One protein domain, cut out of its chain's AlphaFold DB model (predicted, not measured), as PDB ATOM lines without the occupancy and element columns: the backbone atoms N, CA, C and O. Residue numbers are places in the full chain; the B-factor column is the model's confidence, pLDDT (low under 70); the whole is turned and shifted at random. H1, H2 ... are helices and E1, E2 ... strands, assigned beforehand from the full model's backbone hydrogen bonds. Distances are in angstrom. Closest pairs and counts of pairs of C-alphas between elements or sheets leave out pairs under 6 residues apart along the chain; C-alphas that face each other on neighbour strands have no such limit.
ATOM      1  N   ALA A   3      11.440  26.830  10.293       45.66
ATOM      2  CA  ALA A   3      10.014  27.087  10.423       45.66
ATOM      3  C   ALA A   3       9.744  28.577  10.227       45.66
ATOM      4  O   ALA A   3      10.507  29.444  10.659       45.66
ATOM      5  N   THR A   4       8.643  28.888   9.552       47.22
ATOM      6  CA  THR A   4       8.073  30.230   9.608       47.22
ATOM      7  C   THR A   4       7.437  30.391  10.977       47.22
ATOM      8  O   THR A   4       6.488  29.669  11.290       47.22
ATOM      9  N   THR A   5       7.947  31.311  11.791       48.78
ATOM     10  CA  THR A   5       7.234  31.708  13.005       48.78
ATOM     11  C   THR A   5       5.882  32.269  12.555       48.78
ATOM     12  O   THR A   5       5.806  32.972  11.545       48.78
ATOM     13  N   GLY A   6       4.781  31.928  13.229       43.12
ATOM     14  CA  GLY A   6       3.422  32.366  12.854       43.12
ATOM     15  C   GLY A   6       3.193  33.884  12.941       43.12
ATOM     16  O   GLY A   6       2.058  34.348  12.848       43.12
ATOM     17  N   PHE A   7       4.266  34.649  13.127       44.31
ATOM     18  CA  PHE A   7       4.287  36.079  13.308       44.31
ATOM     19  C   PHE A   7       3.940  36.803  11.997       44.31
ATOM     20  O   PHE A   7       4.675  36.747  11.006       44.31
ATOM     21  N   LYS A   8       2.790  37.489  11.981       45.81
ATOM     22  CA  LYS A   8       2.347  38.345  10.873       45.81
ATOM     23  C   LYS A   8       2.612  39.803  11.244       45.81
ATOM     24  O   LYS A   8       1.941  40.326  12.124       45.81
ATOM     25  N   ARG A   9       3.525  40.479  10.534       39.34
ATOM     26  CA  ARG A   9       3.670  41.943  10.646       39.34
ATOM     27  C   ARG A   9       2.334  42.623  10.293       39.34
ATOM     28  O   ARG A   9       1.806  42.335   9.210       39.34
ATOM     29  N   PRO A  10       1.813  43.555  11.111       41.53
ATOM     30  CA  PRO A  10       0.707  44.414  10.704       41.53
ATOM     31  C   PRO A  10       1.105  45.199   9.442       41.53
ATOM     32  O   PRO A  10       2.065  45.964   9.455       41.53
ATOM     33  N   GLY A  11       0.415  44.964   8.320       44.56
ATOM     34  CA  GLY A  11       0.627  45.693   7.059       44.56
ATOM     35  C   GLY A  11       1.687  45.139   6.090       44.56
ATOM     36  O   GLY A  11       1.906  45.742   5.042       44.56
ATOM     37  N   GLY A  12       2.333  44.001   6.375       41.03
ATOM     38  CA  GLY A  12       3.334  43.393   5.483       41.03
ATOM     39  C   GLY A  12       2.787  42.251   4.619       41.03
ATOM     40  O   GLY A  12       2.208  41.298   5.136       41.03
ATOM     41  N   THR A  13       3.018  42.286   3.302       36.44
ATOM     42  CA  THR A  13       2.793  41.125   2.418       36.44
ATOM     43  C   THR A  13       3.710  39.959   2.802       36.44
ATOM     44  O   THR A  13       4.903  40.147   3.044       36.44
ATOM     45  N   THR A  14       3.143  38.755   2.827       41.50
ATOM     46  CA  THR A  14       3.713  37.457   3.223       41.50
ATOM     47  C   THR A  14       5.079  37.130   2.599       41.50
ATOM     48  O   THR A  14       5.191  36.385   1.629       41.50
ATOM     49  N   LYS A  15       6.158  37.600   3.224       43.66
ATOM     50  CA  LYS A  15       7.468  36.934   3.204       43.66
ATOM     51  C   LYS A  15       7.813  36.589   4.646       43.66
ATOM     52  O   LYS A  15       8.434  37.376   5.347       43.66
ATOM     53  N   GLY A  16       7.288  35.452   5.105       56.09
ATOM     54  CA  GLY A  16       7.484  34.975   6.473       56.09
ATOM     55  C   GLY A  16       8.968  34.878   6.810       56.09
ATOM     56  O   GLY A  16       9.768  34.412   5.994       56.09
ATOM     57  N   ILE A  17       9.332  35.334   8.004       60.28
ATOM     58  CA  ILE A  17      10.699  35.211   8.497       60.28
ATOM     59  C   ILE A  17      10.956  33.745   8.785       60.28
ATOM     60  O   ILE A  17      10.202  33.088   9.502       60.28
ATOM     61  N   ARG A  18      12.008  33.225   8.159       59.69
ATOM     62  CA  ARG A  18      12.463  31.859   8.377       59.69
ATOM     63  C   ARG A  18      13.449  31.892   9.523       59.69
ATOM     64  O   ARG A  18      14.539  32.436   9.374       59.69
ATOM     65  N   VAL A  19      13.050  31.308  10.639       61.31
ATOM     66  CA  VAL A  19      13.942  31.066  11.764       61.31
ATOM     67  C   VAL A  19      14.333  29.597  11.718       61.31
ATOM     68  O   VAL A  19      13.496  28.721  11.474       61.31
ATOM     69  N   GLU A  20      15.620  29.318  11.888       64.06
ATOM     70  CA  GLU A  20      16.060  27.950  12.113       64.06
ATOM     71  C   GLU A  20      15.656  27.559  13.531       64.06
ATOM     72  O   GLU A  20      16.223  28.058  14.499       64.06
ATOM     73  N   LEU A  21      14.635  26.710  13.650       59.22
ATOM     74  CA  LEU A  21      14.292  26.123  14.934       59.22
ATOM     75  C   LEU A  21      15.322  25.034  15.229       59.22
ATOM     76  O   LEU A  21      15.444  24.051  14.478       59.22
ATOM     77  N   GLY A  22      16.085  25.261  16.295       59.00
ATOM     78  CA  GLY A  22      16.957  24.268  16.905       59.00
ATOM     79  C   GLY A  22      16.167  23.287  17.771       59.00
ATOM     80  O   GLY A  22      14.943  23.378  17.900       59.00
ATOM     81  N   HIS A  23      16.872  22.339  18.386       57.94
ATOM     82  CA  HIS A  23      16.298  21.600  19.507       57.94
ATOM     83  C   HIS A  23      16.032  22.574  20.662       57.94
ATOM     84  O   HIS A  23      16.818  23.495  20.884       57.94
ATOM     85  N   ILE A  24      14.913  22.383  21.374       61.91
ATOM     86  CA  ILE A  24      14.632  23.114  22.617       61.91
ATOM     87  C   ILE A  24      15.846  22.906  23.519       61.91
ATOM     88  O   ILE A  24      16.146  21.762  23.856       61.91
ATOM     89  N   MET A  25      16.553  23.992  23.845       64.19
ATOM     90  CA  MET A  25      17.824  23.892  24.558       64.19
ATOM     91  C   MET A  25      17.602  23.217  25.910       64.19
ATOM     92  O   MET A  25      16.824  23.700  26.739       64.19
ATOM     93  N   ASP A  26      18.280  22.094  26.129       68.06
ATOM     94  CA  ASP A  26      18.340  21.489  27.447       68.06
ATOM     95  C   ASP A  26      19.350  22.237  28.338       68.06
ATOM     96  O   ASP A  26      20.075  23.141  27.913       68.06
ATOM     97  N   ALA A  27      19.358  21.914  29.632       67.12
ATOM     98  CA  ALA A  27      20.221  22.605  30.585       67.12
ATOM     99  C   ALA A  27      21.723  22.341  30.358       67.12
ATOM    100  O   ALA A  27      22.538  23.097  30.882       67.12
ATOM    101  N   GLU A  28      22.095  21.280  29.641       68.62
ATOM    102  CA  GLU A  28      23.492  20.901  29.396       68.62
ATOM    103  C   GLU A  28      24.024  21.616  28.142       68.62
ATOM    104  O   GLU A  28      25.126  22.171  28.165       68.62
ATOM    105  N   ASP A  29      23.193  21.744  27.109       78.56
ATOM    106  CA  ASP A  29      23.464  22.490  25.880       78.56
ATOM    107  C   ASP A  29      23.624  23.993  26.141       78.56
ATOM    108  O   ASP A  29      24.476  24.663  25.545       78.56
ATOM    109  N   LEU A  30      22.853  24.536  27.089       83.25
ATOM    110  CA  LEU A  30      22.900  25.952  27.452       83.25
ATOM    111  C   LEU A  30      24.271  26.409  27.967       83.25
ATOM    112  O   LEU A  30      24.627  27.565  27.767       83.25
ATOM    113  N   ASP A  31      25.079  25.540  28.579       85.31
ATOM    114  CA  ASP A  31      26.412  25.923  29.073       85.31
ATOM    115  C   ASP A  31      27.440  26.149  27.962       85.31
ATOM    116  O   ASP A  31      28.428  26.863  28.154       85.31
ATOM    117  N   THR A  32      27.205  25.561  26.793       85.81
ATOM    118  CA  THR A  32      28.072  25.717  25.617       85.81
ATOM    119  C   THR A  32      27.477  26.662  24.576       85.81
ATOM    120  O   THR A  32      28.170  27.072  23.643       85.81
ATOM    121  N   SER A  33      26.216  27.063  24.761       86.94
ATOM    122  CA  SER A  33      25.497  27.940  23.846       86.94
ATOM    123  C   SER A  33      26.131  29.336  23.754       86.94
ATOM    124  O   SER A  33      26.450  29.949  24.781       86.94
ATOM    125  N   PRO A  34      26.240  29.917  22.543       87.12
ATOM    126  CA  PRO A  34      26.680  31.302  22.374       87.12
ATOM    127  C   PRO A  34      25.708  32.316  23.006       87.12
ATOM    128  O   PRO A  34      26.112  33.436  23.323       87.12
ATOM    129  N   LEU A  35      24.449  31.923  23.241       88.19
ATOM    130  CA  LEU A  35      23.399  32.777  23.809       88.19
ATOM    131  C   LEU A  35      23.431  32.829  25.341       88.19
ATOM    132  O   LEU A  35      22.827  33.710  25.952       88.19
ATOM    133  N   ALA A  36      24.151  31.911  25.987       89.38
ATOM    134  CA  ALA A  36      24.091  31.672  27.427       89.38
ATOM    135  C   ALA A  36      24.327  32.930  28.280       89.38
ATOM    136  O   ALA A  36      23.588  33.224  29.220       89.38
ATOM    137  N   ARG A  37      25.330  33.737  27.919       89.12
ATOM    138  CA  ARG A  37      25.644  34.986  28.628       89.12
ATOM    139  C   ARG A  37      24.480  35.980  28.602       89.12
ATOM    140  O   ARG A  37      24.172  36.615  29.614       89.12
ATOM    141  N   GLN A  38      23.871  36.141  27.435       89.69
ATOM    142  CA  GLN A  38      22.765  37.066  27.224       89.69
ATOM    143  C   GLN A  38      21.487  36.526  27.876       89.69
ATOM    144  O   GLN A  38      20.825  37.281  28.578       89.69
ATOM    145  N   LEU A  39      21.212  35.219  27.774       89.56
ATOM    146  CA  LEU A  39      20.114  34.546  28.484       89.56
ATOM    147  C   LEU A  39      20.213  34.740  29.997       89.56
ATOM    148  O   LEU A  39      19.236  35.110  30.641       89.56
ATOM    149  N   ARG A  40      21.404  34.563  30.578       90.44
ATOM    150  CA  ARG A  40      21.620  34.844  32.000       90.44
ATOM    151  C   ARG A  40      21.309  36.306  32.333       90.44
ATOM    152  O   ARG A  40      20.618  36.574  33.311       90.44
ATOM    153  N   SER A  41      21.804  37.242  31.527       89.69
ATOM    154  CA  SER A  41      21.601  38.680  31.757       89.69
ATOM    155  C   SER A  41      20.129  39.086  31.651       89.69
ATOM    156  O   SER A  41      19.640  39.857  32.479       89.69
ATOM    157  N   ALA A  42      19.419  38.524  30.672       88.50
ATOM    158  CA  ALA A  42      17.983  38.662  30.489       88.50
ATOM    159  C   ALA A  42      17.222  38.145  31.717       88.50
ATOM    160  O   ALA A  42      16.424  38.872  32.300       88.50
ATOM    161  N   MET A  43      17.556  36.944  32.194       88.69
ATOM    162  CA  MET A  43      16.905  36.366  33.369       88.69
ATOM    163  C   MET A  43      17.097  37.190  34.635       88.69
ATOM    164  O   MET A  43      16.137  37.420  35.361       88.69
ATOM    165  N   PHE A  44      18.310  37.660  34.928       88.94
ATOM    166  CA  PHE A  44      18.500  38.513  36.103       88.94
ATOM    167  C   PHE A  44      17.841  39.878  35.945       88.94
ATOM    168  O   PHE A  44      17.376  40.423  36.940       88.94
ATOM    169  N   SER A  45      17.748  40.411  34.726       86.44
ATOM    170  CA  SER A  45      16.985  41.635  34.467       86.44
ATOM    171  C   SER A  45      15.514  41.441  34.839       86.44
ATOM    172  O   SER A  45      15.011  42.184  35.678       86.44
ATOM    173  N   LEU A  46      14.892  40.369  34.344       85.81
ATOM    174  CA  LEU A  46      13.507  40.016  34.659       85.81
ATOM    175  C   LEU A  46      13.288  39.811  36.164       85.81
ATOM    176  O   LEU A  46      12.386  40.394  36.752       85.81
ATOM    177  N   LEU A  47      14.150  39.025  36.813       85.25
ATOM    178  CA  LEU A  47      13.959  38.609  38.208       85.25
ATOM    179  C   LEU A  47      14.314  39.676  39.252       85.25
ATOM    180  O   LEU A  47      13.948  39.534  40.422       85.25
ATOM    181  N   THR A  48      15.105  40.687  38.881       85.50
ATOM    182  CA  THR A  48      15.591  41.700  39.832       85.50
ATOM    183  C   THR A  48      15.071  43.100  39.568       85.50
ATOM    184  O   THR A  48      15.070  43.893  40.510       85.50
ATOM    185  N   ARG A  49      14.641  43.403  38.340       81.75
ATOM    186  CA  ARG A  49      14.176  44.738  37.946       81.75
ATOM    187  C   ARG A  49      12.680  44.809  37.646       81.75
ATOM    188  O   ARG A  49      12.188  45.907  37.445       81.75
ATOM    189  N   ASP A  50      11.990  43.667  37.637       75.81
ATOM    190  CA  ASP A  50      10.578  43.546  37.250       75.81
ATOM    191  C   ASP A  50      10.317  44.095  35.821       75.81
ATOM    192  O   ASP A  50       9.254  44.626  35.509       75.81
ATOM    193  N   GLU A  51      11.317  43.968  34.936       75.69
ATOM    194  CA  GLU A  51      11.287  44.423  33.539       75.69
ATOM    195  C   GLU A  51      11.422  43.231  32.576       75.69
ATOM    196  O   GLU A  51      12.358  42.437  32.735       75.69
ATOM    197  N   PRO A  52      10.577  43.116  31.532       73.31
ATOM    198  CA  PRO A  52      10.775  42.135  30.471       73.31
ATOM    199  C   PRO A  52      12.154  42.285  29.827       73.31
ATOM    200  O   PRO A  52      12.616  43.393  29.537       73.31
ATOM    201  N   ALA A  53      12.820  41.162  29.567       80.38
ATOM    202  CA  ALA A  53      14.096  41.190  28.873       80.38
ATOM    203  C   ALA A  53      13.868  41.313  27.362       80.38
ATOM    204  O   ALA A  53      13.649  40.310  26.681       80.38
ATOM    205  N   SER A  54      13.922  42.548  26.861       83.06
ATOM    206  CA  SER A  54      13.929  42.836  25.427       83.06
ATOM    207  C   SER A  54      15.322  42.604  24.832       83.06
ATOM    208  O   SER A  54      16.345  43.031  25.379       83.06
ATOM    209  N   ILE A  55      15.355  41.883  23.716       85.38
ATOM    210  CA  ILE A  55      16.553  41.435  23.016       85.38
ATOM    211  C   ILE A  55      16.477  41.938  21.582       85.38
ATOM    212  O   ILE A  55      15.748  41.397  20.751       85.38
ATOM    213  N   THR A  56      17.272  42.959  21.285       85.06
ATOM    214  CA  THR A  56      17.366  43.543  19.940       85.06
ATOM    215  C   THR A  56      18.542  42.987  19.134       85.06
ATOM    216  O   THR A  56      18.525  42.987  17.908       85.06
ATOM    217  N   ASP A  57      19.582  42.492  19.812       81.56
ATOM    218  CA  ASP A  57      20.727  41.837  19.176       81.56
ATOM    219  C   ASP A  57      20.492  40.323  19.102       81.56
ATOM    220  O   ASP A  57      20.141  39.689  20.092       81.56
ATOM    221  N   GLN A  58      20.685  39.731  17.922       84.94
ATOM    222  CA  GLN A  58      20.468  38.300  17.660       84.94
ATOM    223  C   GLN A  58      19.041  37.791  17.951       84.94
ATOM    224  O   GLN A  58      18.870  36.596  18.183       84.94
ATOM    225  N   ALA A  59      18.005  38.639  17.876       84.94
ATOM    226  CA  ALA A  59      16.606  38.282  18.169       84.94
ATOM    227  C   ALA A  59      16.161  36.942  17.539       84.94
ATOM    228  O   ALA A  59      15.611  36.071  18.211       84.94
ATOM    229  N   ALA A  60      16.497  36.717  16.264       82.88
ATOM    230  CA  ALA A  60      16.183  35.470  15.565       82.88
ATOM    231  C   ALA A  60      16.843  34.220  16.179       82.88
ATOM    232  O   ALA A  60      16.252  33.146  16.124       82.88
ATOM    233  N   ALA A  61      18.035  34.336  16.770       84.81
ATOM    234  CA  ALA A  61      18.716  33.218  17.419       84.81
ATOM    235  C   ALA A  61      18.019  32.811  18.727       84.81
ATOM    236  O   ALA A  61      17.850  31.620  18.970       84.81
ATOM    237  N   PHE A  62      17.541  33.776  19.519       85.88
ATOM    238  CA  PHE A  62      16.769  33.510  20.742       85.88
ATOM    239  C   PHE A  62      15.406  32.888  20.456       85.88
ATOM    240  O   PHE A  62      14.970  31.969  21.154       85.88
ATOM    241  N   VAL A  63      14.741  33.367  19.403       83.75
ATOM    242  CA  VAL A  63      13.492  32.764  18.933       83.75
ATOM    243  C   VAL A  63      13.754  31.363  18.379       83.75
ATOM    244  O   VAL A  63      13.035  30.420  18.700       83.75
ATOM    245  N   GLY A  64      14.825  31.190  17.601       79.75
ATOM    246  CA  GLY A  64      15.221  29.900  17.029       79.75
ATOM    247  C   GLY A  64      15.602  28.857  18.071       79.75
ATOM    248  O   GLY A  64      15.402  27.662  17.861       79.75
ATOM    249  N   SER A  65      16.086  29.308  19.224       79.94
ATOM    250  CA  SER A  65      16.420  28.452  20.351       79.94
ATOM    251  C   SER A  65      15.224  28.123  21.258       79.94
ATOM    252  O   SER A  65      15.388  27.393  22.233       79.94
ATOM    253  N   GLY A  66      14.043  28.690  20.980       80.19
ATOM    254  CA  GLY A  66      12.833  28.521  21.789       80.19
ATOM    255  C   GLY A  66      12.882  29.218  23.152       80.19
ATOM    256  O   GLY A  66      12.134  28.845  24.049       80.19
ATOM    257  N   ALA A  67      13.784  30.189  23.331       84.25
ATOM    258  CA  ALA A  67      13.954  30.911  24.594       84.25
ATOM    259  C   ALA A  67      13.246  32.276  24.609       84.25
ATOM    260  O   ALA A  67      13.193  32.914  25.654       84.25
ATOM    261  N   ALA A  68      12.747  32.733  23.462       86.94
ATOM    262  CA  ALA A  68      12.065  34.010  23.302       86.94
ATOM    263  C   ALA A  68      11.025  33.926  22.179       86.94
ATOM    264  O   ALA A  68      11.062  33.009  21.353       86.94
ATOM    265  N   HIS A  69      10.160  34.931  22.087       83.81
ATOM    266  CA  HIS A  69       9.291  35.154  20.934       83.81
ATOM    267  C   HIS A  69       9.456  36.587  20.402       83.81
ATOM    268  O   HIS A  69       9.931  37.464  21.116       83.81
ATOM    269  N   PHE A  70       9.110  36.825  19.132       85.19
ATOM    270  CA  PHE A  70       9.156  38.176  18.552       85.19
ATOM    271  C   PHE A  70       8.017  39.049  19.088       85.19
ATOM    272  O   PHE A  70       6.886  38.567  19.170       85.19
ATOM    273  N   THR A  71       8.297  40.324  19.369       83.06
ATOM    274  CA  THR A  71       7.257  41.330  19.664       83.06
ATOM    275  C   THR A  71       6.523  41.723  18.382       83.06
ATOM    276  O   THR A  71       6.655  41.053  17.365       83.06
ATOM    277  N   ASP A  72       5.804  42.852  18.374       80.06
ATOM    278  CA  ASP A  72       5.248  43.452  17.154       80.06
ATOM    279  C   ASP A  72       6.301  43.661  16.036       80.06
ATOM    280  O   ASP A  72       5.963  43.732  14.844       80.06
ATOM    281  N   SER A  73       7.588  43.715  16.408       78.56
ATOM    282  CA  SER A  73       8.729  43.727  15.501       78.56
ATOM    283  C   SER A  73       9.555  42.444  15.587       78.56
ATOM    284  O   SER A  73       9.759  41.838  16.625       78.56
ATOM    285  N   VAL A  74      10.127  42.076  14.450       78.62
ATOM    286  CA  VAL A  74      11.021  40.916  14.280       78.62
ATOM    287  C   VAL A  74      12.483  41.247  14.593       78.62
ATOM    288  O   VAL A  74      13.358  40.387  14.551       78.62
ATOM    289  N   GLU A  75      12.741  42.528  14.841       83.12
ATOM    290  CA  GLU A  75      14.024  43.061  15.295       83.12
ATOM    291  C   GLU A  75      14.155  42.959  16.815       83.12
ATOM    292  O   GLU A  75      15.228  43.197  17.355       83.12
ATOM    293  N   GLU A  76      13.075  42.583  17.499       85.25
ATOM    294  CA  GLU A  76      12.999  42.510  18.945       85.25
ATOM    295  C   GLU A  76      12.402  41.164  19.362       85.25
ATOM    296  O   GLU A  76      11.355  40.742  18.872       85.25
ATOM    297  N   ALA A  77      13.086  40.476  20.269       86.19
ATOM    298  CA  ALA A  77      12.588  39.278  20.923       86.19
ATOM    299  C   ALA A  77      12.446  39.526  22.426       86.19
ATOM    300  O   ALA A  77      13.275  40.210  23.021       86.19
ATOM    301  N   VAL A  78      11.417  38.958  23.044       87.50
ATOM    302  CA  VAL A  78      11.149  39.099  24.478       87.50
ATOM    303  C   VAL A  78      11.131  37.730  25.149       87.50
ATOM    304  O   VAL A  78      10.696  36.733  24.568       87.50
ATOM    305  N   ILE A  79      11.653  37.696  26.379       86.50
ATOM    306  CA  ILE A  79      11.570  36.553  27.291       86.50
ATOM    307  C   ILE A  79      10.607  36.904  28.427       86.50
ATOM    308  O   ILE A  79      10.975  37.602  29.371       86.50
ATOM    309  N   ASP A  80       9.386  36.398  28.338       82.75
ATOM    310  CA  ASP A  80       8.301  36.612  29.303       82.75
ATOM    311  C   ASP A  80       7.406  35.362  29.450       82.75
ATOM    312  O   ASP A  80       6.328  35.409  30.035       82.75
ATOM    313  N   GLU A  81       7.843  34.204  28.948       81.50
ATOM    314  CA  GLU A  81       7.099  32.958  29.121       81.50
ATOM    315  C   GLU A  81       7.486  32.277  30.448       81.50
ATOM    316  O   GLU A  81       8.657  31.911  30.630       81.50
ATOM    317  N   PRO A  82       6.539  32.015  31.375       80.88
ATOM    318  CA  PRO A  82       6.863  31.465  32.695       80.88
ATOM    319  C   PRO A  82       7.588  30.114  32.655       80.88
ATOM    320  O   PRO A  82       8.494  29.864  33.452       80.88
ATOM    321  N   LEU A  83       7.228  29.233  31.714       80.56
ATOM    322  CA  LEU A  83       7.876  27.923  31.558       80.56
ATOM    323  C   LEU A  83       9.320  28.054  31.066       80.56
ATOM    324  O   LEU A  83      10.206  27.371  31.584       80.56
ATOM    325  N   VAL A  84       9.569  28.961  30.120       83.31
ATOM    326  CA  VAL A  84      10.921  29.279  29.644       83.31
ATOM    327  C   VAL A  84      11.752  29.851  30.790       83.31
ATOM    328  O   VAL A  84      12.852  29.366  31.063       83.31
ATOM    329  N   CYS A  85      11.191  30.798  31.543       83.06
ATOM    330  CA  CYS A  85      11.832  31.389  32.714       83.06
ATOM    331  C   CYS A  85      12.187  30.335  33.771       83.06
ATOM    332  O   CYS A  85      13.291  30.352  34.319       83.06
ATOM    333  N   LEU A  86      11.296  29.374  34.028       82.19
ATOM    334  CA  LEU A  86      11.538  28.267  34.956       82.19
ATOM    335  C   LEU A  86      12.681  27.357  34.489       82.19
ATOM    336  O   LEU A  86      13.524  26.955  35.300       82.19
ATOM    337  N   CYS A  87      12.735  27.042  33.195       83.31
ATOM    338  CA  CYS A  87      13.824  26.270  32.602       83.31
ATOM    339  C   CYS A  87      15.166  27.000  32.733       83.31
ATOM    340  O   CYS A  87      16.143  26.399  33.185       83.31
ATOM    341  N   LEU A  88      15.202  28.300  32.437       86.12
ATOM    342  CA  LEU A  88      16.410  29.118  32.550       86.12
ATOM    343  C   LEU A  88      16.861  29.281  34.010       86.12
ATOM    344  O   LEU A  88      18.047  29.147  34.303       86.12
ATOM    345  N   VAL A  89      15.931  29.462  34.952       85.81
ATOM    346  CA  VAL A  89      16.204  29.439  36.400       85.81
ATOM    347  C   VAL A  89      16.836  28.110  36.818       85.81
ATOM    348  O   VAL A  89      17.854  28.086  37.519       85.81
ATOM    349  N   LYS A  90      16.256  26.986  36.381       83.50
ATOM    350  CA  LYS A  90      16.764  25.644  36.692       83.50
ATOM    351  C   LYS A  90      18.173  25.454  36.141       83.50
ATOM    352  O   LYS A  90      19.017  24.931  36.869       83.50
ATOM    353  N   TRP A  91      18.421  25.893  34.911       87.69
ATOM    354  CA  TRP A  91      19.740  25.873  34.291       87.69
ATOM    355  C   TRP A  91      20.747  26.726  35.073       87.69
ATOM    356  O   TRP A  91      21.712  26.175  35.599       87.69
ATOM    357  N   ILE A  92      20.486  28.025  35.265       88.06
ATOM    358  CA  ILE A  92      21.385  28.949  35.980       88.06
ATOM    359  C   ILE A  92      21.735  28.408  37.371       88.06
ATOM    360  O   ILE A  92      22.896  28.437  37.765       88.06
ATOM    361  N   SER A  93      20.755  27.862  38.099       83.12
ATOM    362  CA  SER A  93      20.963  27.333  39.455       83.12
ATOM    363  C   SER A  93      21.877  26.101  39.532       83.12
ATOM    364  O   SER A  93      22.362  25.772  40.615       83.12
ATOM    365  N   ARG A  94      22.078  25.389  38.417       83.94
ATOM    366  CA  ARG A  94      22.857  24.140  38.337       83.94
ATOM    367  C   ARG A  94      24.104  24.266  37.473       83.94
ATOM    368  O   ARG A  94      24.955  23.386  37.532       83.94
ATOM    369  N   SER A  95      24.191  25.331  36.687       86.75
ATOM    370  CA  SER A  95      25.225  25.511  35.687       86.75
ATOM    371  C   SER A  95      26.622  25.582  36.330       86.75
ATOM    372  O   SER A  95      26.888  26.497  37.126       86.75
ATOM    373  N   PRO A  96      27.549  24.664  35.990       85.06
ATOM    374  CA  PRO A  96      28.960  24.748  36.375       85.06
ATOM    375  C   PRO A  96      29.720  25.898  35.701       85.06
ATOM    376  O   PRO A  96      30.886  26.128  36.032       85.06
ATOM    377  N   VAL A  97      29.089  26.619  34.771       86.69
ATOM    378  CA  VAL A  97      29.685  27.739  34.037       86.69
ATOM    379  C   VAL A  97      29.028  29.057  34.449       86.69
ATOM    380  O   VAL A  97      29.707  29.974  34.911       86.69
ATOM    381  N   TYR A  98      27.714  29.154  34.328       87.56
ATOM    382  CA  TYR A  98      26.940  30.385  34.416       87.56
ATOM    383  C   TYR A  98      26.209  30.591  35.740       87.56
ATOM    384  O   TYR A  98      25.570  31.626  35.882       87.56
ATOM    385  N   SER A  99      26.286  29.698  36.732       86.94
ATOM    386  CA  SER A  99      25.820  30.055  38.086       86.94
ATOM    387  C   SER A  99      26.672  31.190  38.674       86.94
ATOM    388  O   SER A  99      27.857  31.318  38.344       86.94
TER     389      SER A  99
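This is residues 3 to 99 of the 350 residues of an uncharacterized protein of Exidia glandulosa HHB12029 (UniProt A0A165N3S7). A small pair of strands, E2 and E3, has the short helix H2 near one of its ends and the longer helix H1 near the other, with H3 packed on H1 at a steep tilt. Past H2, a long loop, residues 3 to 17, and the strand E1 after it, which packs on H2, make one far end of an elongated outline. The printed part has 97 residues, with three named helices and three named strands in the order E1 H1 E2 H2 E3 H3, and under half of the residues, 42 of 97, are in named elements. The class is mixed, helices and strands, and the sheet, order E2 - E3, is antiparallel. The whole is compact, with a radius of gyration of the C-alphas of 13.7 A, and its C-alphas span 46 by 28 by 21 A.

Start with E1, residues 18 to 20, which pairs with no named strand; residues 3 to 4 form a short antiparallel pairing with its residues 18 to 19. Look next at H2, residues 59 to 64: the closest C-alphas of E1 and H2 are those of Glu 20 and Gly 64, 5.4 A apart. Further along, H1, residues 36 to 49, comes closest to E2, residues 53 to 55, at the C-alphas of Ala 42 and Ala 53, 4.9 A apart. H1 and H2 are only just apart, their closest C-alphas 8.5 A from each other. E3, residues 77 to 79, is the antiparallel neighbour of E2 at 155 degrees; find N 55 and O 77 at 2.8 A and N 77 and O 55 at 2.9 A, both within hydrogen-bond range. H2 comes closest to E3 at the C-alphas of Ala 59 and Ala 77, 5.0 A apart. H3, residues 82 to 94, touches H1, with residues 39 to 43 of H1 alone; the closest C-alphas are those of Arg 40 and Ile 92, 7.1 A apart. Their lines stand at a steep tilt of 67 degrees, only just short of about perpendicular, and they run opposite ways. H2 and H3 are apart. In H1, H2 and H3 every O i to N i+4 pair is within hydrogen-bond range.

Find C-alpha 18 at (12.463, 31.859, 8.377), where E1 begins; it ends at residue 20. Go on to C-alpha 36 at (24.091, 31.672, 27.427); from there H1 runs 19.5 A to C-alpha 49. E2 follows at residues 53 to 55, H2 at 59 to 64, and E3 at 77 to 79. H3 runs 18.5 A from C-alpha 82 to C-alpha 94 at (22.857, 24.140, 38.337).

The two C-alphas farthest apart are those of Thr 13 and Pro 96, at 45.9 A. The printed part has no cut. The links E1 to H1, 15 residues, and H2 to E3, 12 residues, are long; in the second, residues 69 to 70 form a short antiparallel pairing with residues 77 to 78 of E3. The mean pLDDT of the printed part is 75.9, and residues 3 to 28 are under 70.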